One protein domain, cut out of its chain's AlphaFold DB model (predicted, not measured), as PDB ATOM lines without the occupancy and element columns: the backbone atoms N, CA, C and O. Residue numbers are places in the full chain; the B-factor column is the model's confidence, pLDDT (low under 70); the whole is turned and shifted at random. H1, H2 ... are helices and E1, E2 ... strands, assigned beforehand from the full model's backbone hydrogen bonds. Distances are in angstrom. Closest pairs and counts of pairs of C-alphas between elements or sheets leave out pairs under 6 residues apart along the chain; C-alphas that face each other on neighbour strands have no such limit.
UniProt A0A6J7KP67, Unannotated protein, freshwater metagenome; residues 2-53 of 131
ATOM      1  N   THR A   2     184.206 208.467 147.401       65.12
ATOM      2  CA  THR A   2     183.126 207.672 146.784       65.12
ATOM      3  C   THR A   2     183.282 206.152 146.901       65.12
ATOM      4  O   THR A   2     184.376 205.605 146.815       65.12
ATOM      5  N   ARG A   3     182.144 205.452 147.015       67.38
ATOM      6  CA  ARG A   3     182.002 203.979 147.032       67.38
ATOM      7  C   ARG A   3     182.696 203.265 145.859       67.38
ATOM      8  O   ARG A   3     183.094 202.107 145.989       67.38
ATOM      9  N   ASP A   4     182.848 203.955 144.735       76.81
ATOM     10  CA  ASP A   4     183.489 203.432 143.526       76.81
ATOM     11  C   ASP A   4     184.992 203.194 143.704       76.81
ATOM     12  O   ASP A   4     185.537 202.247 143.133       76.81
ATOM     13  N   ASP A   5     185.663 204.006 144.522       78.38
ATOM     14  CA  ASP A   5     187.098 203.863 144.772       78.38
ATOM     15  C   ASP A   5     187.390 202.609 145.607       78.38
ATOM     16  O   ASP A   5     188.370 201.907 145.356       78.38
ATOM     17  N   LEU A   6     186.489 202.262 146.533       78.69
ATOM     18  CA  LEU A   6     186.561 201.019 147.305       78.69
ATOM     19  C   LEU A   6     186.377 199.790 146.399       78.69
ATOM     20  O   LEU A   6     187.178 198.862 146.442       78.69
ATOM     21  N   HIS A   7     185.391 199.832 145.495       81.06
ATOM     22  CA  HIS A   7     185.157 198.762 144.515       81.06
ATOM     23  C   HIS A   7     186.346 198.544 143.573       81.06
ATOM     24  O   HIS A   7     186.596 197.431 143.106       81.06
ATOM     25  N   ARG A   8     187.077 199.614 143.235       83.56
ATOM     26  CA  ARG A   8     188.305 199.499 142.441       83.56
ATOM     27  C   ARG A   8     189.390 198.772 143.225       83.56
ATOM     28  O   ARG A   8     190.024 197.888 142.655       83.56
ATOM     29  N   LEU A   9     189.581 199.113 144.499       83.69
ATOM     30  CA  LEU A   9     190.564 198.463 145.364       83.69
ATOM     31  C   LEU A   9     190.301 196.957 145.492       83.69
ATOM     32  O   LEU A   9     191.224 196.168 145.305       83.69
ATOM     33  N   GLU A  10     189.049 196.561 145.716       83.19
ATOM     34  CA  GLU A  10     188.648 195.149 145.789       83.19
ATOM     35  C   GLU A  10     189.000 194.398 144.497       83.19
ATOM     36  O   GLU A  10     189.672 193.368 144.530       83.19
ATOM     37  N   LYS A  11     188.673 194.974 143.332       85.06
ATOM     38  CA  LYS A  11     189.028 194.377 142.031       85.06
ATOM     39  C   LYS A  11     190.535 194.228 141.829       85.06
ATOM     40  O   LYS A  11     190.968 193.275 141.176       85.06
ATOM     41  N   TYR A  12     191.338 195.170 142.320       84.62
ATOM     42  CA  TYR A  12     192.796 195.052 142.261       84.62
ATOM     43  C   TYR A  12     193.302 193.945 143.182       84.62
ATOM     44  O   TYR A  12     194.143 193.149 142.763       84.62
ATOM     45  N   ALA A  13     192.768 193.860 144.397       83.56
ATOM     46  CA  ALA A  13     193.134 192.833 145.358       83.56
ATOM     47  C   ALA A  13     192.810 191.428 144.840       83.56
ATOM     48  O   ALA A  13     193.675 190.558 144.879       83.56
ATOM     49  N   ASP A  14     191.625 191.223 144.263       84.31
ATOM     50  CA  ASP A  14     191.217 189.932 143.699       84.31
ATOM     51  C   ASP A  14     192.144 189.472 142.570       84.31
ATOM     52  O   ASP A  14     192.510 188.300 142.486       84.31
ATOM     53  N   ARG A  15     192.592 190.405 141.721       83.94
ATOM     54  CA  ARG A  15     193.553 190.100 140.653       83.94
ATOM     55  C   ARG A  15     194.928 189.745 141.198       83.94
ATOM     56  O   ARG A  15     195.570 188.843 140.670       83.94
ATOM     57  N   LEU A  16     195.387 190.446 142.230       83.12
ATOM     58  CA  LEU A  16     196.699 190.193 142.820       83.12
ATOM     59  C   LEU A  16     196.710 188.914 143.675       83.12
ATOM     60  O   LEU A  16     197.726 188.218 143.713       83.12
ATOM     61  N   ARG A  17     195.574 188.548 144.285       81.69
ATOM     62  CA  ARG A  17     195.396 187.309 145.063       81.69
ATOM     63  C   ARG A  17     195.638 186.040 144.250       81.69
ATOM     64  O   ARG A  17     196.044 185.030 144.816       81.69
ATOM     65  N   LEU A  18     195.458 186.097 142.929       78.25
ATOM     66  CA  LEU A  18     195.778 184.985 142.027       78.25
ATOM     67  C   LEU A  18     197.275 184.625 142.033       78.25
ATOM     68  O   LEU A  18     197.616 183.477 141.765       78.25
ATOM     69  N   GLY A  19     198.159 185.586 142.323       78.50
ATOM     70  CA  GLY A  19     199.612 185.382 142.360       78.50
ATOM     71  C   GLY A  19     200.220 185.398 143.763       78.50
ATOM     72  O   GLY A  19     201.278 184.807 143.974       78.50
ATOM     73  N   TYR A  20     199.562 186.047 144.729       74.62
ATOM     74  CA  TYR A  20     200.070 186.192 146.091       74.62
ATOM     75  C   TYR A  20     198.947 185.952 147.113       74.62
ATOM     76  O   TYR A  20     198.005 186.739 147.171       74.62
ATOM     77  N   PRO A  21     199.034 184.907 147.956       73.44
ATOM     78  CA  PRO A  21     197.947 184.546 148.870       73.44
ATOM     79  C   PRO A  21     197.767 185.523 150.044       73.44
ATOM     80  O   PRO A  21     196.688 185.589 150.620       73.44
ATOM     81  N   ASN A  22     198.797 186.308 150.380       77.00
ATOM     82  CA  ASN A  22     198.802 187.190 151.549       77.00
ATOM     83  C   ASN A  22     198.908 188.656 151.116       77.00
ATOM     84  O   ASN A  22     200.005 189.211 151.066       77.00
ATOM     85  N   ILE A  23     197.773 189.274 150.792       79.38
ATOM     86  CA  ILE A  23     197.701 190.689 150.411       79.38
ATOM     87  C   ILE A  23     196.805 191.426 151.397       79.38
ATOM     88  O   ILE A  23     195.650 191.051 151.592       79.38
ATOM     89  N   GLU A  24     197.343 192.493 151.984       81.38
ATOM     90  CA  GLU A  24     196.591 193.438 152.807       81.38
ATOM     91  C   GLU A  24     196.040 194.553 151.910       81.38
ATOM     92  O   GLU A  24     196.778 195.179 151.145       81.38
ATOM     93  N   MET A  25     194.733 194.800 151.986       83.31
ATOM     94  CA  MET A  25     194.102 195.899 151.264       83.31
ATOM     95  C   MET A  25     194.185 197.158 152.115       83.31
ATOM     96  O   MET A  25     193.612 197.213 153.200       83.31
ATOM     97  N   VAL A  26     194.871 198.185 151.618       84.94
ATOM     98  CA  VAL A  26     194.988 199.468 152.315       84.94
ATOM     99  C   VAL A  26     194.396 200.567 151.450       84.94
ATOM    100  O   VAL A  26     194.825 200.778 150.317       84.94
ATOM    101  N   PHE A  27     193.422 201.286 151.998       85.12
ATOM    102  CA  PHE A  27     192.842 202.462 151.372       85.12
ATOM    103  C   PHE A  27     193.339 203.719 152.091       85.12
ATOM    104  O   PHE A  27     193.108 203.876 153.292       85.12
ATOM    105  N   ILE A  28     193.993 204.631 151.362       84.69
ATOM    106  CA  ILE A  28     194.547 205.874 151.918       84.69
ATOM    107  C   ILE A  28     193.767 207.084 151.392       84.69
ATOM    108  O   ILE A  28     193.661 207.270 150.181       84.69
ATOM    109  N   SER A  29     193.249 207.928 152.287       83.12
ATOM    110  CA  SER A  29     192.490 209.139 151.933       83.12
ATOM    111  C   SER A  29     193.030 210.406 152.604       83.12
ATOM    112  O   SER A  29     193.674 210.361 153.648       83.12
ATOM    113  N   GLY A  30     192.759 211.574 152.013       77.75
ATOM    114  CA  GLY A  30     193.118 212.877 152.598       77.75
ATOM    115  C   GLY A  30     192.100 213.434 153.598       77.75
ATOM    116  O   GLY A  30     192.432 214.339 154.356       77.75
ATOM    117  N   GLY A  31     190.876 212.900 153.611       75.94
ATOM    118  CA  GLY A  31     189.755 213.394 154.416       75.94
ATOM    119  C   GLY A  31     188.925 212.263 155.018       75.94
ATOM    120  O   GLY A  31     189.304 211.094 154.935       75.94
ATOM    121  N   GLU A  32     187.797 212.617 155.632       73.19
ATOM    122  CA  GLU A  32     186.918 211.649 156.293       73.19
ATOM    123  C   GLU A  32     186.318 210.633 155.312       73.19
ATOM    124  O   GLU A  32     186.036 210.924 154.143       73.19
ATOM    125  N   PHE A  33     186.136 209.411 155.806       72.44
ATOM    126  CA  PHE A  33     185.519 208.335 155.046       72.44
ATOM    127  C   PHE A  33     184.000 208.467 155.142       72.44
ATOM    128  O   PHE A  33     183.400 208.158 156.163       72.44
ATOM    129  N   GLU A  34     183.354 208.868 154.050       68.19
ATOM    130  CA  GLU A  34     181.887 208.847 153.920       68.19
ATOM    131  C   GLU A  34     181.371 207.440 153.565       68.19
ATOM    132  O   GLU A  34     180.387 207.276 152.844       68.19
ATOM    133  N   ILE A  35     182.076 206.399 154.011       66.94
ATOM    134  CA  ILE A  35     181.725 205.008 153.742       66.94
ATOM    135  C   ILE A  35     181.166 204.433 155.042       66.94
ATOM    136  O   ILE A  35     181.871 204.439 156.051       66.94
ATOM    137  N   PRO A  36     179.917 203.936 155.050       65.50
ATOM    138  CA  PRO A  36     179.364 203.276 156.223       65.50
ATOM    139  C   PRO A  36     180.266 202.111 156.642       65.50
ATOM    140  O   PRO A  36     180.594 201.271 155.805       65.50
ATOM    141  N   GLU A  37     180.606 202.001 157.931       63.97
ATOM    142  CA  GLU A  37     181.423 200.893 158.474       63.97
ATOM    143  C   GLU A  37     180.895 199.509 158.071       63.97
ATOM    144  O   GLU A  37     181.662 198.581 157.857       63.97
ATOM    145  N   LYS A  38     179.577 199.388 157.864       62.16
ATOM    146  CA  LYS A  38     178.915 198.156 157.408       62.16
ATOM    147  C   LYS A  38     179.286 197.720 155.983       62.16
ATOM    148  O   LYS A  38     178.986 196.592 155.609       62.16
ATOM    149  N   THR A  39     179.857 198.607 155.172       63.22
ATOM    150  CA  THR A  39     180.279 198.338 153.788       63.22
ATOM    151  C   THR A  39     181.770 198.019 153.698       63.22
ATOM    152  O   THR A  39     182.224 197.506 152.682       63.22
ATOM    153  N   ILE A  40     182.536 198.301 154.752       66.00
ATOM    154  CA  ILE A  40     183.969 198.030 154.784       66.00
ATOM    155  C   ILE A  40     184.159 196.570 155.187       66.00
ATOM    156  O   ILE A  40     183.843 196.165 156.305       66.00
ATOM    157  N   ASN A  41     184.658 195.768 154.250       66.69
ATOM    158  CA  ASN A  41     185.128 194.427 154.558       66.69
ATOM    159  C   ASN A  41     186.238 194.528 155.624       66.69
ATOM    160  O   ASN A  41     187.108 195.392 155.525       66.69
ATOM    161  N   GLN A  42     186.222 193.653 156.634       64.81
ATOM    162  CA  GLN A  42     187.182 193.667 157.750       64.81
ATOM    163  C   GLN A  42     188.643 193.512 157.294       64.81
ATOM    164  O   GLN A  42     189.568 193.836 158.034       64.81
ATOM    165  N   GLU A  43     188.852 193.041 156.066       72.44
ATOM    166  CA  GLU A  43     190.162 192.889 155.433       72.44
ATOM    167  C   GLU A  43     190.735 194.197 154.856       72.44
ATOM    168  O   GLU A  43     191.886 194.214 154.415       72.44
ATOM    169  N   ILE A  44     189.953 195.284 154.824       78.38
ATOM    170  CA  ILE A  44     190.376 196.576 154.276       78.38
ATOM    171  C   ILE A  44     190.771 197.512 155.414       78.38
ATOM    172  O   ILE A  44     189.950 197.941 156.226       78.38
ATOM    173  N   ARG A  45     192.042 197.907 155.425       83.56
ATOM    174  CA  ARG A  45     192.558 198.913 156.343       83.56
ATOM    175  C   ARG A  45     192.353 200.307 155.774       83.56
ATOM    176  O   ARG A  45     192.903 200.651 154.729       83.56
ATOM    177  N   LEU A  46     191.612 201.134 156.498       83.69
ATOM    178  CA  LEU A  46     191.426 202.543 156.167       83.69
ATOM    179  C   LEU A  46     192.475 203.389 156.886       83.69
ATOM    180  O   LEU A  46     192.608 203.310 158.106       83.69
ATOM    181  N   LEU A  47     193.221 204.201 156.140       84.06
ATOM    182  CA  LEU A  47     194.222 205.114 156.686       84.06
ATOM    183  C   LEU A  47     194.029 206.521 156.131       84.06
ATOM    184  O   LEU A  47     193.747 206.718 154.954       84.06
ATOM    185  N   ARG A  48     194.248 207.525 156.978       85.44
ATOM    186  CA  ARG A  48     194.308 208.921 156.533       85.44
ATOM    187  C   ARG A  48     195.743 209.305 156.199       85.44
ATOM    188  O   ARG A  48     196.671 208.869 156.878       85.44
ATOM    189  N   TRP A  49     195.938 210.184 155.219       84.38
ATOM    190  CA  TRP A  49     197.246 210.752 154.885       84.38
ATOM    191  C   TRP A  49     197.905 211.406 156.097       84.38
ATOM    192  O   TRP A  49     199.093 211.206 156.326       84.38
ATOM    193  N   SER A  50     197.129 212.110 156.922       82.06
ATOM    194  CA  SER A  50     197.606 212.679 158.187       82.06
ATOM    195  C   SER A  50     198.163 211.614 159.135       82.06
ATOM    196  O   SER A  50     199.176 211.828 159.798       82.06
ATOM    197  N   GLU A  51     197.540 210.439 159.173       83.06
ATOM    198  CA  GLU A  51     197.984 209.328 160.001       83.06
ATOM    199  C   GLU A  51     199.236 208.654 159.438       83.06
ATOM    200  O   GLU A  51     200.156 208.360 160.201       83.06
ATOM    201  N   VAL A  52     199.300 208.460 158.119       84.50
ATOM    202  CA  VAL A  52     200.494 207.950 157.433       84.50
ATOM    203  C   VAL A  52     201.673 208.887 157.681       84.50
ATOM    204  O   VAL A  52     202.696 208.445 158.193       84.50
ATOM    205  N   HIS A  53     201.502 210.190 157.444       83.19
ATOM    206  CA  HIS A  53     202.538 211.191 157.695       83.19
ATOM    207  C   HIS A  53     203.005 211.198 159.149       83.19
ATOM    208  O   HIS A  53     204.207 211.210 159.397       83.19
TER     209      HIS A  53
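Overview. This is residues 2 to 53 of the 131 residues of the protein "Unannotated protein" of freshwater metagenome (UniProt A0A6J7KP67). A narrow ribbon of two parallel strands, E1 and E2, has one long helix, H1, packed along its E1 side, with a short helix, H2, at the far end of E2. Between the strands, residues 30 to 43 swing out as a wide loop that folds back from the end of E1 to the start of E2, and residues 15 to 22, from the last part of H1 into the next link, stick out freely. The printed part has 52 residues, with two named helices and two named strands in the order H1, E1, E2, H2; the class is mixed, helices and strands. It is only just compact, close to loose, with a radius of gyration of the C-alphas of 11.6 A and spans of 32 by 24 by 16 A.

Along the chain. E1, residues 25 to 29, is 13.4 A long, and E2, residues 44 to 48, is 13.2 A long. H1, residues 3 to 17, is 21.5 A long from C-alpha 3 at (182.002, 203.979, 147.032) to C-alpha 17 at (195.396, 187.309, 145.063). H2, residues 49 to 53, is 6.0 A long and ends at C-alpha 53, (202.538, 211.191, 157.695).

Arrangement. E1 and E2 are parallel neighbours, with 24 degrees between their directions. N 45 and O 25, 2.8 A apart, and N 27 and O 45, 2.9 A apart, are within hydrogen-bond range. The closest C-alphas of H1 and E1 are those of Ala 13 and Met 25, at 6.7 A. H1 is apart from E2 and from H2. The closest C-alphas of E1 and H2 are those of Ser 29 and Trp 49, at 5.8 A. In H1 and H2 every O i to N i+4 pair is within hydrogen-bond range.

Size, cuts and confidence. The two C-alphas farthest apart, those of Gly 19 and Glu 32, are 32.3 A apart. The printed part has no cut. The link from E1 to E2 is long, with 14 residues. The mean pLDDT of the printed part is 77.7; residues 2 to 3 and 34 to 42 are under 70.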